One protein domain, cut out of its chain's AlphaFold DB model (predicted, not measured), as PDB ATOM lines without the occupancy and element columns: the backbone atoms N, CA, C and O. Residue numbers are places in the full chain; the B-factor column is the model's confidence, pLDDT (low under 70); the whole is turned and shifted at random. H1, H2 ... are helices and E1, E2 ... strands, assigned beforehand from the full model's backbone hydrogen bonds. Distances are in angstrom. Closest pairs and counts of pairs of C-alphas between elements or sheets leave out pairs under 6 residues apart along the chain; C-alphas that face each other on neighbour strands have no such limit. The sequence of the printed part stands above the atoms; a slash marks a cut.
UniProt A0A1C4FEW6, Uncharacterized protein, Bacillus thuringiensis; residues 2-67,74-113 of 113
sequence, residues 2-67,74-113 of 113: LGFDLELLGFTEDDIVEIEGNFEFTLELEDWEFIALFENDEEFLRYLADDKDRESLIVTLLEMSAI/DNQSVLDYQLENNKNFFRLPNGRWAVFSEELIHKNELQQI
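This is residues 2 to 67 and 74 to 113 of the 113 residues of an uncharacterized protein of Bacillus thuringiensis (UniProt A0A1C4FEW6). A small antiparallel sheet of three short strands, in the order E1, E3, E2, sits in the middle of a set of helices that meet one another at few points. H4 packs on one face of the sheet, H1, H2 and H3 lie toward one end of the longest axis, H5 and H6 toward the other, and H7 leads away after E3. The printed part has 106 residues, mostly helix among the named elements, which run H1 H2 H3 E1 H4 H5 H6 E2 E3 H7. It is compact, with a radius of gyration of the C-alphas of 14.5 A and spans of 41 by 33 by 28 A.

H1, residues 2 to 8, and H3, residues 29 to 32, touch, with the C-alphas of Leu 2 and Leu 29 closest at 6.6 A. H2, residues 13 to 20, only grazes the sheet with its residues 15 to 19. E1, residues 35 to 38, is the antiparallel neighbour of E3, residues 97 to 100, at 159 degrees, with N 36 and O 99 2.9 A apart, within hydrogen-bond range. H4, residues 41 to 51, is on the sheet at a height of 10.2 A, over E1 and E3 and along the strands, at 11 degrees to E1 on the local plane; with the sheet it makes two layers, helix on one face of a sheet. H5, residues 54 to 64, is close to H4 but not clearly touching, with the C-alphas of Ala 49 and Leu 57 closest at 6.2 A; they run opposite ways at a tilt of 35.4 degrees, only just steep. H6, residues 75 to 83, only grazes the sheet with its residues 79 to 83. E2, residues 89 to 91, forms a hairpin with E3 at 154 degrees, with N 90 and O 98 2.8 A apart. H7, residues 102 to 111, is close to H3 but not clearly touching, with the C-alphas of Asp 31 and Leu 104 closest at 6.7 A. Every O i to N i+4 pair is within hydrogen-bond range in H1, H2, H4, H5, H6 and H7; H3 is too short for such a pair.

H1 begins at C-alpha 2 (49.577, -16.978, 27.804). From first to last C-alpha H4 measures 15.5 A, H5 14.9 A, H7 14.3 A and H6 12.6 A, while E1 and E3 measure 9.9 A each. H7 ends at C-alpha 111 (31.893, -30.016, 27.375).

The C-alphas of Leu 2 and Ile 67 are the two farthest apart, at 42.6 A. Residues 68 to 73 are not printed, and C-alphas 67 and 74 are 9.5 A apart across this cut. Of the links printed whole, H2 to H3 is short and the others are tight. Mean pLDDT of the printed part is 70.1; residues 48 to 67 and 74 to 87 are among those under 70.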
ATOM      1  N   LEU A   2      49.849 -15.795  28.640       70.50
ATOM      2  CA  LEU A   2      49.577 -16.978  27.804       70.50
ATOM      3  C   LEU A   2      50.240 -16.955  26.408       70.50
ATOM      4  O   LEU A   2      51.008 -17.848  26.101       70.50
ATOM      5  N   GLY A   3      50.050 -15.897  25.608       66.12
ATOM      6  CA  GLY A   3      50.654 -15.821  24.265       66.12
ATOM      7  C   GLY A   3      52.189 -15.914  24.230       66.12
ATOM      8  O   GLY A   3      52.736 -16.528  23.328       66.12
ATOM      9  N   PHE A   4      52.888 -15.390  25.243       70.00
ATOM     10  CA  PHE A   4      54.351 -15.511  25.330       70.00
ATOM     11  C   PHE A   4      54.784 -16.942  25.678       70.00
ATOM     12  O   PHE A   4      55.795 -17.428  25.180       70.00
ATOM     13  N   ASP A   5      54.009 -17.621  26.523       80.88
ATOM     14  CA  ASP A   5      54.273 -19.009  26.904       80.88
ATOM     15  C   ASP A   5      53.996 -19.965  25.723       80.88
ATOM     16  O   ASP A   5      54.742 -20.918  25.515       80.88
ATOM     17  N   LEU A   6      52.999 -19.663  24.882       82.50
ATOM     18  CA  LEU A   6      52.691 -20.427  23.665       82.50
ATOM     19  C   LEU A   6      53.709 -20.205  22.537       82.50
ATOM     20  O   LEU A   6      54.081 -21.159  21.854       82.50
ATOM     21  N   GLU A   7      54.241 -18.987  22.394       83.62
ATOM     22  CA  GLU A   7      55.376 -18.720  21.497       83.62
ATOM     23  C   GLU A   7      56.611 -19.551  21.883       83.62
ATOM     24  O   GLU A   7      57.318 -20.058  21.009       83.62
ATOM     25  N   LEU A   8      56.868 -19.746  23.185       82.31
ATOM     26  CA  LEU A   8      57.955 -20.609  23.670       82.31
ATOM     27  C   LEU A   8      57.728 -22.093  23.353       82.31
ATOM     28  O   LEU A   8      58.703 -22.829  23.191       82.31
ATOM     29  N   LEU A   9      56.469 -22.519  23.244       80.94
ATOM     30  CA  LEU A   9      56.084 -23.856  22.784       80.94
ATOM     31  C   LEU A   9      56.099 -23.985  21.248       80.94
ATOM     32  O   LEU A   9      55.902 -25.078  20.725       80.94
ATOM     33  N   GLY A  10      56.385 -22.901  20.519       84.81
ATOM     34  CA  GLY A  10      56.519 -22.900  19.060       84.81
ATOM     35  C   GLY A  10      55.218 -22.638  18.295       84.81
ATOM     36  O   GLY A  10      55.202 -22.778  17.065       84.81
ATOM     37  N   PHE A  11      54.144 -22.246  18.984       87.25
ATOM     38  CA  PHE A  11      52.906 -21.804  18.348       87.25
ATOM     39  C   PHE A  11      53.034 -20.350  17.892       87.25
ATOM     40  O   PHE A  11      53.549 -19.497  18.612       87.25
ATOM     41  N   THR A  12      52.553 -20.062  16.688       89.31
ATOM     42  CA  THR A  12      52.369 -18.688  16.216       89.31
ATOM     43  C   THR A  12      50.984 -18.174  16.604       89.31
ATOM     44  O   THR A  12      50.093 -18.966  16.903       89.31
ATOM     45  N   GLU A  13      50.775 -16.855  16.576       87.75
ATOM     46  CA  GLU A  13      49.443 -16.273  16.817       87.75
ATOM     47  C   GLU A  13      48.381 -16.859  15.872       87.75
ATOM     48  O   GLU A  13      47.275 -17.159  16.316       87.75
ATOM     49  N   ASP A  14      48.735 -17.093  14.604       87.31
ATOM     50  CA  ASP A  14      47.837 -17.717  13.627       87.31
ATOM     51  C   ASP A  14      47.508 -19.167  14.016       87.31
ATOM     52  O   ASP A  14      46.348 -19.569  13.950       87.31
ATOM     53  N   ASP A  15      48.494 -19.941  14.487       86.75
ATOM     54  CA  ASP A  15      48.241 -21.312  14.950       86.75
ATOM     55  C   ASP A  15      47.290 -21.330  16.140       86.75
ATOM     56  O   ASP A  15      46.395 -22.167  16.203       86.75
ATOM     57  N   ILE A  16      47.475 -20.396  17.074       87.75
ATOM     58  CA  ILE A  16      46.657 -20.302  18.280       87.75
ATOM     59  C   ILE A  16      45.202 -20.036  17.899       87.75
ATOM     60  O   ILE A  16      44.314 -20.751  18.352       87.75
ATOM     61  N   VAL A  17      44.958 -19.051  17.031       87.38
ATOM     62  CA  VAL A  17      43.603 -18.682  16.597       87.38
ATOM     63  C   VAL A  17      42.910 -19.840  15.877       87.38
ATOM     64  O   VAL A  17      41.740 -20.119  16.143       87.38
ATOM     65  N   GLU A  18      43.619 -20.528  14.985       86.62
ATOM     66  CA  GLU A  18      43.067 -21.658  14.232       86.62
ATOM     67  C   GLU A  18      42.802 -22.871  15.137       86.62
ATOM     68  O   GLU A  18      41.762 -23.521  15.028       86.62
ATOM     69  N   ILE A  19      43.705 -23.166  16.078       85.62
ATOM     70  CA  ILE A  19      43.541 -24.265  17.037       85.62
ATOM     71  C   ILE A  19      42.395 -23.968  18.002       85.62
ATOM     72  O   ILE A  19      41.526 -24.817  18.159       85.62
ATOM     73  N   GLU A  20      42.331 -22.775  18.598       86.25
ATOM     74  CA  GLU A  20      41.219 -22.381  19.476       86.25
ATOM     75  C   GLU A  20      39.873 -22.457  18.752       86.25
ATOM     76  O   GLU A  20      38.885 -22.888  19.341       86.25
ATOM     77  N   GLY A  21      39.836 -22.117  17.459       81.75
ATOM     78  CA  GLY A  21      38.640 -22.239  16.626       81.75
ATOM     79  C   GLY A  21      38.093 -23.667  16.488       81.75
ATOM     80  O   GLY A  21      36.930 -23.829  16.119       81.75
ATOM     81  N   ASN A  22      38.889 -24.694  16.803       78.56
ATOM     82  CA  ASN A  22      38.467 -26.098  16.788       78.56
ATOM     83  C   ASN A  22      37.850 -26.581  18.114       78.56
ATOM     84  O   ASN A  22      37.338 -27.703  18.170       78.56
ATOM     85  N   PHE A  23      37.869 -25.768  19.174       80.62
ATOM     86  CA  PHE A  23      37.342 -26.136  20.488       80.62
ATOM     87  C   PHE A  23      36.183 -25.224  20.900       80.62
ATOM     88  O   PHE A  23      36.178 -24.023  20.646       80.62
ATOM     89  N   GLU A  24      35.179 -25.792  21.571       78.19
ATOM     90  CA  GLU A  24      34.040 -25.012  22.088       78.19
ATOM     91  C   GLU A  24      34.326 -24.366  23.453       78.19
ATOM     92  O   GLU A  24      33.522 -23.585  23.966       78.19
ATOM     93  N   PHE A  25      35.483 -24.669  24.041       79.44
ATOM     94  CA  PHE A  25      35.946 -24.128  25.311       79.44
ATOM     95  C   PHE A  25      37.274 -23.390  25.129       79.44
ATOM     96  O   PHE A  25      38.030 -23.639  24.193       79.44
ATOM     97  N   THR A  26      37.568 -22.474  26.048       84.88
ATOM     98  CA  THR A  26      38.856 -21.776  26.066       84.88
ATOM     99  C   THR A  26      39.950 -22.727  26.539       84.88
ATOM    100  O   THR A  26      39.877 -23.225  27.662       84.88
ATOM    101  N   LEU A  27      40.957 -22.945  25.694       85.31
ATOM    102  CA  LEU A  27      42.135 -23.737  26.034       85.31
ATOM    103  C   LEU A  27      42.969 -23.012  27.099       85.31
ATOM    104  O   LEU A  27      43.378 -21.862  26.922       85.31
ATOM    105  N   GLU A  28      43.230 -23.685  28.215       87.19
ATOM    106  CA  GLU A  28      44.151 -23.203  29.247       87.19
ATOM    107  C   GLU A  28      45.590 -23.586  28.892       87.19
ATOM    108  O   GLU A  28      45.805 -24.477  28.081       87.19
ATOM    109  N   LEU A  29      46.599 -22.949  29.504       84.06
ATOM    110  CA  LEU A  29      48.015 -23.229  29.197       84.06
ATOM    111  C   LEU A  29      48.351 -24.729  29.268       84.06
ATOM    112  O   LEU A  29      49.083 -25.228  28.424       84.06
ATOM    113  N   GLU A  30      47.773 -25.437  30.241       85.69
ATOM    114  CA  GLU A  30      47.935 -26.884  30.411       85.69
ATOM    115  C   GLU A  30      47.386 -27.672  29.211       85.69
ATOM    116  O   GLU A  30      47.981 -28.666  28.818       85.69
ATOM    117  N   ASP A  31      46.304 -27.208  28.576       86.94
ATOM    118  CA  ASP A  31      45.719 -27.857  27.398       86.94
ATOM    119  C   ASP A  31      46.656 -27.793  26.187       86.94
ATOM    120  O   ASP A  31      46.741 -28.750  25.419       86.94
ATOM    121  N   TRP A  32      47.401 -26.696  26.040       85.94
ATOM    122  CA  TRP A  32      48.369 -26.519  24.954       85.94
ATOM    123  C   TRP A  32      49.564 -27.468  25.061       85.94
ATOM    124  O   TRP A  32      50.141 -27.830  24.038       85.94
ATOM    125  N   GLU A  33      49.912 -27.926  26.267       85.62
ATOM    126  CA  GLU A  33      50.947 -28.953  26.458       85.62
ATOM    127  C   GLU A  33      50.520 -30.322  25.896       85.62
ATOM    128  O   GLU A  33      51.369 -31.164  25.599       85.62
ATOM    129  N   PHE A  34      49.217 -30.536  25.694       84.81
ATOM    130  CA  PHE A  34      48.652 -31.736  25.076       84.81
ATOM    131  C   PHE A  34      48.486 -31.630  23.554       84.81
ATOM    132  O   PHE A  34      47.865 -32.503  22.937       84.81
ATOM    133  N   ILE A  35      49.038 -30.577  22.947       87.44
ATOM    134  CA  ILE A  35      49.007 -30.350  21.506       87.44
ATOM    135  C   ILE A  35      50.423 -30.496  20.958       87.44
ATOM    136  O   ILE A  35      51.308 -29.690  21.238       87.44
ATOM    137  N   ALA A  36      50.640 -31.527  20.146       86.56
ATOM    138  CA  ALA A  36      51.888 -31.695  19.416       86.56
ATOM    139  C   ALA A  36      51.814 -30.954  18.075       86.56
ATOM    140  O   ALA A  36      50.836 -31.076  17.339       86.56
ATOM    141  N   LEU A  37      52.862 -30.197  17.759       88.44
ATOM    142  CA  LEU A  37      52.944 -29.364  16.565       88.44
ATOM    143  C   LEU A  37      54.068 -29.868  15.659       88.44
ATOM    144  O   LEU A  37      55.188 -30.092  16.115       88.44
ATOM    145  N   PHE A  38      53.759 -30.043  14.379       86.50
ATOM    146  CA  PHE A  38      54.693 -30.528  13.364       86.50
ATOM    147  C   PHE A  38      54.805 -29.506  12.242       86.50
ATOM    148  O   PHE A  38      53.795 -29.018  11.732       86.50
ATOM    149  N   GLU A  39      56.031 -29.196  11.828       84.25
ATOM    150  CA  GLU A  39      56.286 -28.113  10.873       84.25
ATOM    151  C   GLU A  39      55.831 -28.446   9.453       84.25
ATOM    152  O   GLU A  39      55.609 -27.562   8.628       84.25
ATOM    153  N   ASN A  40      55.766 -29.733   9.130       77.75
ATOM    154  CA  ASN A  40      55.532 -30.204   7.778       77.75
ATOM    155  C   ASN A  40      54.984 -31.635   7.765       77.75
ATOM    156  O   ASN A  40      55.044 -32.368   8.754       77.75
ATOM    157  N   ASP A  41      54.499 -32.037   6.589       76.12
ATOM    158  CA  ASP A  41      53.963 -33.373   6.344       76.12
ATOM    159  C   ASP A  41      54.996 -34.474   6.673       76.12
ATOM    160  O   ASP A  41      54.623 -35.527   7.173       76.12
ATOM    161  N   GLU A  42      56.299 -34.259   6.452       75.06
ATOM    162  CA  GLU A  42      57.320 -35.287   6.716       75.06
ATOM    163  C   GLU A  42      57.473 -35.587   8.215       75.06
ATOM    164  O   GLU A  42      57.556 -36.754   8.604       75.06
ATOM    165  N   GLU A  43      57.486 -34.558   9.061       78.69
ATOM    166  CA  GLU A  43      57.542 -34.709  10.517       78.69
ATOM    167  C   GLU A  43      56.286 -35.387  11.066       78.69
ATOM    168  O   GLU A  43      56.393 -36.335  11.847       78.69
ATOM    169  N   PHE A  44      55.109 -34.973  10.593       78.75
ATOM    170  CA  PHE A  44      53.841 -35.592  10.974       78.75
ATOM    171  C   PHE A  44      53.780 -37.071  10.562       78.75
ATOM    172  O   PHE A  44      53.411 -37.940  11.354       78.75
ATOM    173  N   LEU A  45      54.210 -37.394   9.341       71.38
ATOM    174  CA  LEU A  45      54.238 -38.775   8.865       71.38
ATOM    175  C   LEU A  45      55.222 -39.646   9.647       71.38
ATOM    176  O   LEU A  45      54.937 -40.821   9.861       71.38
ATOM    177  N   ARG A  46      56.359 -39.095  10.094       69.81
ATOM    178  CA  ARG A  46      57.294 -39.806  10.982       69.81
ATOM    179  C   ARG A  46      56.695 -40.060  12.361       69.81
ATOM    180  O   ARG A  46      56.869 -41.151  12.886       69.81
ATOM    181  N   TYR A  47      55.963 -39.097  12.915       74.50
ATOM    182  CA  TYR A  47      55.244 -39.282  14.177       74.50
ATOM    183  C   TYR A  47      54.222 -40.416  14.082       74.50
ATOM    184  O   TYR A  47      54.241 -41.344  14.889       74.50
ATOM    185  N   LEU A  48      53.405 -40.414  13.025       68.56
ATOM    186  CA  LEU A  48      52.512 -41.537  12.754       68.56
ATOM    187  C   LEU A  48      53.302 -42.840  12.570       68.56
ATOM    188  O   LEU A  48      52.797 -43.902  12.931       68.56
ATOM    189  N   ALA A  49      54.506 -42.758  11.976       65.44
ATOM    190  CA  ALA A  49      55.366 -43.897  11.667       65.44
ATOM    191  C   ALA A  49      55.906 -44.621  12.898       65.44
ATOM    192  O   ALA A  49      56.074 -45.840  12.862       65.44
ATOM    193  N   ASP A  50      56.182 -43.855  13.948       63.25
ATOM    194  CA  ASP A  50      56.730 -44.351  15.204       63.25
ATOM    195  C   ASP A  50      55.633 -44.855  16.162       63.25
ATOM    196  O   ASP A  50      55.899 -45.757  16.956       63.25
ATOM    197  N   ASP A  51      54.405 -44.327  16.074       58.34
ATOM    198  CA  ASP A  51      53.265 -44.728  16.922       58.34
ATOM    199  C   ASP A  51      52.515 -45.965  16.366       58.34
ATOM    200  O   ASP A  51      52.016 -46.812  17.110       58.34
ATOM    201  N   LYS A  52      52.480 -46.144  15.035       53.22
ATOM    202  CA  LYS A  52      51.780 -47.269  14.387       53.22
ATOM    203  C   LYS A  52      52.720 -48.341  13.838       53.22
ATOM    204  O   LYS A  52      53.801 -48.078  13.326       53.22
ATOM    205  N   ASP A  53      52.242 -49.586  13.842       52.22
ATOM    206  CA  ASP A  53      52.868 -50.677  13.094       52.22
ATOM    207  C   ASP A  53      52.992 -50.283  11.613       52.22
ATOM    208  O   ASP A  53      52.033 -49.818  10.986       52.22
ATOM    209  N   ARG A  54      54.182 -50.473  11.039       48.09
ATOM    210  CA  ARG A  54      54.592 -49.961   9.719       48.09
ATOM    211  C   ARG A  54      53.643 -50.349   8.568       48.09
ATOM    212  O   ARG A  54      53.583 -49.641   7.566       48.09
ATOM    213  N   GLU A  55      52.881 -51.438   8.702       44.91
ATOM    214  CA  GLU A  55      51.815 -51.830   7.761       44.91
ATOM    215  C   GLU A  55      50.569 -50.933   7.838       44.91
ATOM    216  O   GLU A  55      50.016 -50.571   6.800       44.91
ATOM    217  N   SER A  56      50.145 -50.518   9.036       51.19
ATOM    218  CA  SER A  56      48.983 -49.635   9.225       51.19
ATOM    219  C   SER A  56      49.258 -48.225   8.695       51.19
ATOM    220  O   SER A  56      48.380 -47.586   8.115       51.19
ATOM    221  N   LEU A  57      50.509 -47.781   8.797       52.59
ATOM    222  CA  LEU A  57      51.008 -46.565   8.160       52.59
ATOM    223  C   LEU A  57      51.005 -46.610   6.652       52.59
ATOM    224  O   LEU A  57      50.627 -45.629   6.033       52.59
ATOM    225  N   ILE A  58      51.432 -47.723   6.060       47.50
ATOM    226  CA  ILE A  58      51.436 -47.878   4.606       47.50
ATOM    227  C   ILE A  58      50.003 -47.861   4.077       47.50
ATOM    228  O   ILE A  58      49.767 -47.232   3.056       47.50
ATOM    229  N   VAL A  59      49.042 -48.475   4.773       51.34
ATOM    230  CA  VAL A  59      47.616 -48.386   4.413       51.34
ATOM    231  C   VAL A  59      47.106 -46.952   4.553       51.34
ATOM    232  O   VAL A  59      46.551 -46.431   3.596       51.34
ATOM    233  N   THR A  60      47.384 -46.283   5.676       53.50
ATOM    234  CA  THR A  60      46.985 -44.882   5.898       53.50
ATOM    235  C   THR A  60      47.597 -43.967   4.827       53.50
ATOM    236  O   THR A  60      46.895 -43.193   4.197       53.50
ATOM    237  N   LEU A  61      48.885 -44.121   4.514       51.38
ATOM    238  CA  LEU A  61      49.595 -43.376   3.472       51.38
ATOM    239  C   LEU A  61      49.114 -43.702   2.053       51.38
ATOM    240  O   LEU A  61      49.072 -42.807   1.216       51.38
ATOM    241  N   LEU A  62      48.770 -44.957   1.748       48.03
ATOM    242  CA  LEU A  62      48.206 -45.370   0.455       48.03
ATOM    243  C   LEU A  62      46.765 -44.877   0.279       48.03
ATOM    244  O   LEU A  62      46.376 -44.556  -0.841       48.03
ATOM    245  N   GLU A  63      45.998 -44.773   1.362       48.94
ATOM    246  CA  GLU A  63      44.681 -44.131   1.383       48.94
ATOM    247  C   GLU A  63      44.806 -42.601   1.250       48.94
ATOM    248  O   GLU A  63      44.057 -41.994   0.488       48.94
ATOM    249  N   MET A  64      45.834 -41.996   1.859       49.31
ATOM    250  CA  MET A  64      46.202 -40.577   1.709       49.31
ATOM    251  C   MET A  64      46.811 -40.231   0.336       49.31
ATOM    252  O   MET A  64      46.851 -39.061  -0.038       49.31
ATOM    253  N   SER A  65      47.316 -41.215  -0.420       41.50
ATOM    254  CA  SER A  65      47.999 -41.022  -1.710       41.50
ATOM    255  C   SER A  65      47.431 -41.886  -2.837       41.50
ATOM    256  O   SER A  65      48.162 -42.290  -3.744       41.50
ATOM    257  N   ALA A  66      46.116 -42.127  -2.847       39.72
ATOM    258  CA  ALA A  66      45.427 -42.811  -3.942       39.72
ATOM    259  C   ALA A  66      45.353 -41.961  -5.234       39.72
ATOM    260  O   ALA A  66      44.301 -41.787  -5.843       39.72
ATOM    261  N   ILE A  67      46.502 -41.496  -5.724       40.12
ATOM    262  CA  ILE A  67      46.721 -41.198  -7.130       40.12
ATOM    263  C   ILE A  67      47.114 -42.514  -7.807       40.12
ATOM    264  O   ILE A  67      48.277 -42.914  -7.835       40.12
ATOM    265  N   ASP A  74      41.412 -33.612  -6.864       45.62
ATOM    266  CA  ASP A  74      40.436 -34.135  -5.875       45.62
ATOM    267  C   ASP A  74      41.039 -34.519  -4.502       45.62
ATOM    268  O   ASP A  74      40.311 -34.861  -3.568       45.62
ATOM    269  N   ASN A  75      42.368 -34.470  -4.339       40.69
ATOM    270  CA  ASN A  75      43.061 -35.003  -3.149       40.69
ATOM    271  C   ASN A  75      42.814 -34.224  -1.851       40.69
ATOM    272  O   ASN A  75      42.998 -34.776  -0.770       40.69
ATOM    273  N   GLN A  76      42.399 -32.962  -1.930       45.50
ATOM    274  CA  GLN A  76      42.113 -32.165  -0.736       45.50
ATOM    275  C   GLN A  76      40.867 -32.704  -0.014       45.50
ATOM    276  O   GLN A  76      40.890 -32.926   1.189       45.50
ATOM    277  N   SER A  77      39.836 -33.070  -0.783       41.22
ATOM    278  CA  SER A  77      38.547 -33.518  -0.248       41.22
ATOM    279  C   SER A  77      38.581 -34.916   0.384       41.22
ATOM    280  O   SER A  77      37.720 -35.224   1.202       41.22
ATOM    281  N   VAL A  78      39.526 -35.778  -0.006       37.31
ATOM    282  CA  VAL A  78      39.658 -37.143   0.545       37.31
ATOM    283  C   VAL A  78      40.475 -37.144   1.836       37.31
ATOM    284  O   VAL A  78      40.153 -37.893   2.758       37.31
ATOM    285  N   LEU A  79      41.487 -36.272   1.921       42.75
ATOM    286  CA  LEU A  79      42.232 -36.032   3.156       42.75
ATOM    287  C   LEU A  79      41.300 -35.500   4.250       42.75
ATOM    288  O   LEU A  79      41.303 -36.045   5.353       42.75
ATOM    289  N   ASP A  80      40.441 -34.533   3.915       42.75
ATOM    290  CA  ASP A  80      39.451 -33.981   4.847       42.75
ATOM    291  C   ASP A  80      38.497 -35.070   5.376       42.75
ATOM    292  O   ASP A  80      38.249 -35.146   6.574       42.75
ATOM    293  N   TYR A  81      38.041 -35.996   4.522       35.56
ATOM    294  CA  TYR A  81      37.030 -37.006   4.879       35.56
ATOM    295  C   TYR A  81      37.527 -38.113   5.831       35.56
ATOM    296  O   TYR A  81      36.750 -38.681   6.601       35.56
ATOM    297  N   GLN A  82      38.813 -38.481   5.774       41.06
ATOM    298  CA  GLN A  82      39.388 -39.469   6.702       41.06
ATOM    299  C   GLN A  82      39.936 -38.823   7.984       41.06
ATOM    300  O   GLN A  82      39.866 -39.453   9.042       41.06
ATOM    301  N   LEU A  83      40.410 -37.572   7.915       47.34
ATOM    302  CA  LEU A  83      40.753 -36.765   9.094       47.34
ATOM    303  C   LEU A  83      39.506 -36.382   9.904       47.34
ATOM    304  O   LEU A  83      39.552 -36.430  11.128       47.34
ATOM    305  N   GLU A  84      38.363 -36.133   9.257       39.28
ATOM    306  CA  GLU A  84      37.073 -35.882   9.926       39.28
ATOM    307  C   GLU A  84      36.647 -37.015  10.878       39.28
ATOM    308  O   GLU A  84      35.966 -36.769  11.874       39.28
ATOM    309  N   ASN A  85      37.061 -38.258  10.614       40.19
ATOM    310  CA  ASN A  85      36.742 -39.397  11.483       40.19
ATOM    311  C   ASN A  85      37.717 -39.576  12.651       40.19
ATOM    312  O   ASN A  85      37.443 -40.381  13.542       40.19
ATOM    313  N   ASN A  86      38.840 -38.860  12.665       55.12
ATOM    314  CA  ASN A  86      39.821 -38.947  13.732       55.12
ATOM    315  C   ASN A  86      40.157 -37.536  14.216       55.12
ATOM    316  O   ASN A  86      41.117 -36.922  13.757       55.12
ATOM    317  N   LYS A  87      39.349 -37.049  15.169       59.47
ATOM    318  CA  LYS A  87      39.409 -35.698  15.764       59.47
ATOM    319  C   LYS A  87      40.779 -35.303  16.329       59.47
ATOM    320  O   LYS A  87      40.946 -34.171  16.753       59.47
ATOM    321  N   ASN A  88      41.741 -36.219  16.361       70.69
ATOM    322  CA  ASN A  88      43.042 -36.048  16.983       70.69
ATOM    323  C   ASN A  88      44.056 -35.320  16.086       70.69
ATOM    324  O   ASN A  88      45.131 -34.999  16.575       70.69
ATOM    325  N   PHE A  89      43.779 -35.071  14.801       77.12
ATOM    326  CA  PHE A  89      44.737 -34.414  13.898       77.12
ATOM    327  C   PHE A  89      44.077 -33.275  13.115       77.12
ATOM    328  O   PHE A  89      43.021 -33.461  12.516       77.12
ATOM    329  N   PHE A  90      44.727 -32.114  13.067       79.50
ATOM    330  CA  PHE A  90      44.252 -30.916  12.379       79.50
ATOM    331  C   PHE A  90      45.371 -30.298  11.538       79.50
ATOM    332  O   PHE A  90      46.488 -30.092  12.019       79.50
ATOM    333  N   ARG A  91      45.078 -29.990  10.270       82.12
ATOM    334  CA  ARG A  91      46.027 -29.306   9.388       82.12
ATOM    335  C   ARG A  91      45.813 -27.800   9.464       82.12
ATOM    336  O   ARG A  91      44.737 -27.308   9.144       82.12
ATOM    337  N   LEU A  92      46.870 -27.081   9.815       82.06
ATOM    338  CA  LEU A  92      46.860 -25.629   9.908       82.06
ATOM    339  C   LEU A  92      46.958 -24.989   8.510       82.06
ATOM    340  O   LEU A  92      47.619 -25.545   7.624       82.06
ATOM    341  N   PRO A  93      46.365 -23.799   8.287       78.81
ATOM    342  CA  PRO A  93      46.410 -23.111   6.990       78.81
ATOM    343  C   PRO A  93      47.824 -22.793   6.489       78.81
ATOM    344  O   PRO A  93      48.052 -22.662   5.286       78.81
ATOM    345  N   ASN A  94      48.790 -22.688   7.402       78.44
ATOM    346  CA  ASN A  94      50.204 -22.473   7.096       78.44
ATOM    347  C   ASN A  94      50.951 -23.758   6.673       78.44
ATOM    348  O   ASN A  94      52.139 -23.695   6.363       78.44
ATOM    349  N   GLY A  95      50.268 -24.906   6.628       78.62
ATOM    350  CA  GLY A  95      50.828 -26.196   6.224       78.62
ATOM    351  C   GLY A  95      51.401 -27.036   7.368       78.62
ATOM    352  O   GLY A  95      51.826 -28.162   7.105       78.62
ATOM    353  N   ARG A  96      51.382 -26.525   8.606       85.44
ATOM    354  CA  ARG A  96      51.757 -27.262   9.821       85.44
ATOM    355  C   ARG A  96      50.643 -28.229  10.235       85.44
ATOM    356  O   ARG A  96      49.508 -28.135   9.761       85.44
ATOM    357  N   TRP A  97      50.956 -29.145  11.143       85.06
ATOM    358  CA  TRP A  97      49.983 -30.075  11.720       85.06
ATOM    359  C   TRP A  97      49.918 -29.929  13.230       85.06
ATOM    360  O   TRP A  97      50.951 -29.959  13.893       85.06
ATOM    361  N   ALA A  98      48.704 -29.834  13.758       85.12
ATOM    362  CA  ALA A  98      48.416 -29.941  15.176       85.12
ATOM    363  C   ALA A  98      47.827 -31.324  15.466       85.12
ATOM    364  O   ALA A  98      46.932 -31.797  14.764       85.12
ATOM    365  N   VAL A  99      48.342 -31.982  16.494       84.56
ATOM    366  CA  VAL A  99      47.880 -33.290  16.948       84.56
ATOM    367  C   VAL A  99      47.443 -33.163  18.393       84.56
ATOM    368  O   VAL A  99      48.232 -32.782  19.254       84.56
ATOM    369  N   PHE A 100      46.181 -33.472  18.645       85.25
ATOM    370  CA  PHE A 100      45.543 -33.363  19.944       85.25
ATOM    371  C   PHE A 100      45.589 -34.711  20.660       85.25
ATOM    372  O   PHE A 100      45.303 -35.754  20.063       85.25
ATOM    373  N   SER A 101      45.926 -34.696  21.948       79.88
ATOM    374  CA  SER A 101      45.834 -35.898  22.773       79.88
ATOM    375  C   SER A 101      44.381 -36.373  22.912       79.88
ATOM    376  O   SER A 101      43.436 -35.580  22.876       79.88
ATOM    377  N   GLU A 102      44.192 -37.676  23.143       77.44
ATOM    378  CA  GLU A 102      42.864 -38.231  23.434       77.44
ATOM    379  C   GLU A 102      42.227 -37.584  24.674       77.44
ATOM    380  O   GLU A 102      41.010 -37.429  24.730       77.44
ATOM    381  N   GLU A 103      43.036 -37.162  25.652       78.38
ATOM    382  CA  GLU A 103      42.562 -36.478  26.860       78.38
ATOM    383  C   GLU A 103      41.940 -35.118  26.529       78.38
ATOM    384  O   GLU A 103      40.862 -34.793  27.033       78.38
ATOM    385  N   LEU A 104      42.576 -34.351  25.640       81.19
ATOM    386  CA  LEU A 104      42.082 -33.045  25.214       81.19
ATOM    387  C   LEU A 104      40.802 -33.178  24.376       81.19
ATOM    388  O   LEU A 104      39.842 -32.428  24.568       81.19
ATOM    389  N   ILE A 105      40.747 -34.182  23.499       79.56
ATOM    390  CA  ILE A 105      39.539 -34.492  22.726       79.56
ATOM    391  C   ILE A 105      38.402 -34.947  23.637       79.56
ATOM    392  O   ILE A 105      37.278 -34.466  23.498       79.56
ATOM    393  N   HIS A 106      38.681 -35.797  24.624       78.31
ATOM    394  CA  HIS A 106      37.670 -36.230  25.580       78.31
ATOM    395  C   HIS A 106      37.162 -35.069  26.448       78.31
ATOM    396  O   HIS A 106      35.961 -34.969  26.702       78.31
ATOM    397  N   LYS A 107      38.048 -34.146  26.851       80.00
ATOM    398  CA  LYS A 107      37.668 -32.897  27.532       80.00
ATOM    399  C   LYS A 107      36.701 -32.075  26.675       80.00
ATOM    400  O   LYS A 107      35.698 -31.604  27.208       80.00
ATOM    401  N   ASN A 108      36.955 -31.961  25.367       78.00
ATOM    402  CA  ASN A 108      36.064 -31.278  24.427       78.00
ATOM    403  C   ASN A 108      34.687 -31.953  24.344       78.00
ATOM    404  O   ASN A 108      33.658 -31.298  24.469       78.00
ATOM    405  N   GLU A 109      34.653 -33.278  24.205       75.88
ATOM    406  CA  GLU A 109      33.401 -34.038  24.090       75.88
ATOM    407  C   GLU A 109      32.547 -33.989  25.362       75.88
ATOM    408  O   GLU A 109      31.321 -33.939  25.282       75.88
ATOM    409  N   LEU A 110      33.175 -33.961  26.541       74.12
ATOM    410  CA  LEU A 110      32.474 -33.807  27.818       74.12
ATOM    411  C   LEU A 110      31.862 -32.412  28.001       74.12
ATOM    412  O   LEU A 110      30.902 -32.274  28.757       74.12
ATOM    413  N   GLN A 111      32.407 -31.390  27.336       66.31
ATOM    414  CA  GLN A 111      31.893 -30.016  27.375       66.31
ATOM    415  C   GLN A 111      30.723 -29.795  26.395       66.31
ATOM    416  O   GLN A 111      29.986 -28.826  26.556       66.31
ATOM    417  N   GLN A 112      30.517 -30.699  25.425       55.94
ATOM    418  CA  GLN A 112      29.434 -30.635  24.430       55.94
ATOM    419  C   GLN A 112      28.082 -31.228  24.905       55.94
ATOM    420  O   GLN A 112      27.141 -31.307  24.109       55.94
ATOM    421  N   ILE A 113      27.958 -31.666  26.170       47.88
ATOM    422  CA  ILE A 113      26.735 -32.263  26.767       47.88
ATOM    423  C   ILE A 113      25.971 -31.234  27.606       47.88
ATOM    424  O   ILE A 113      24.729 -31.156  27.450       47.88
TER     425      ILE A 113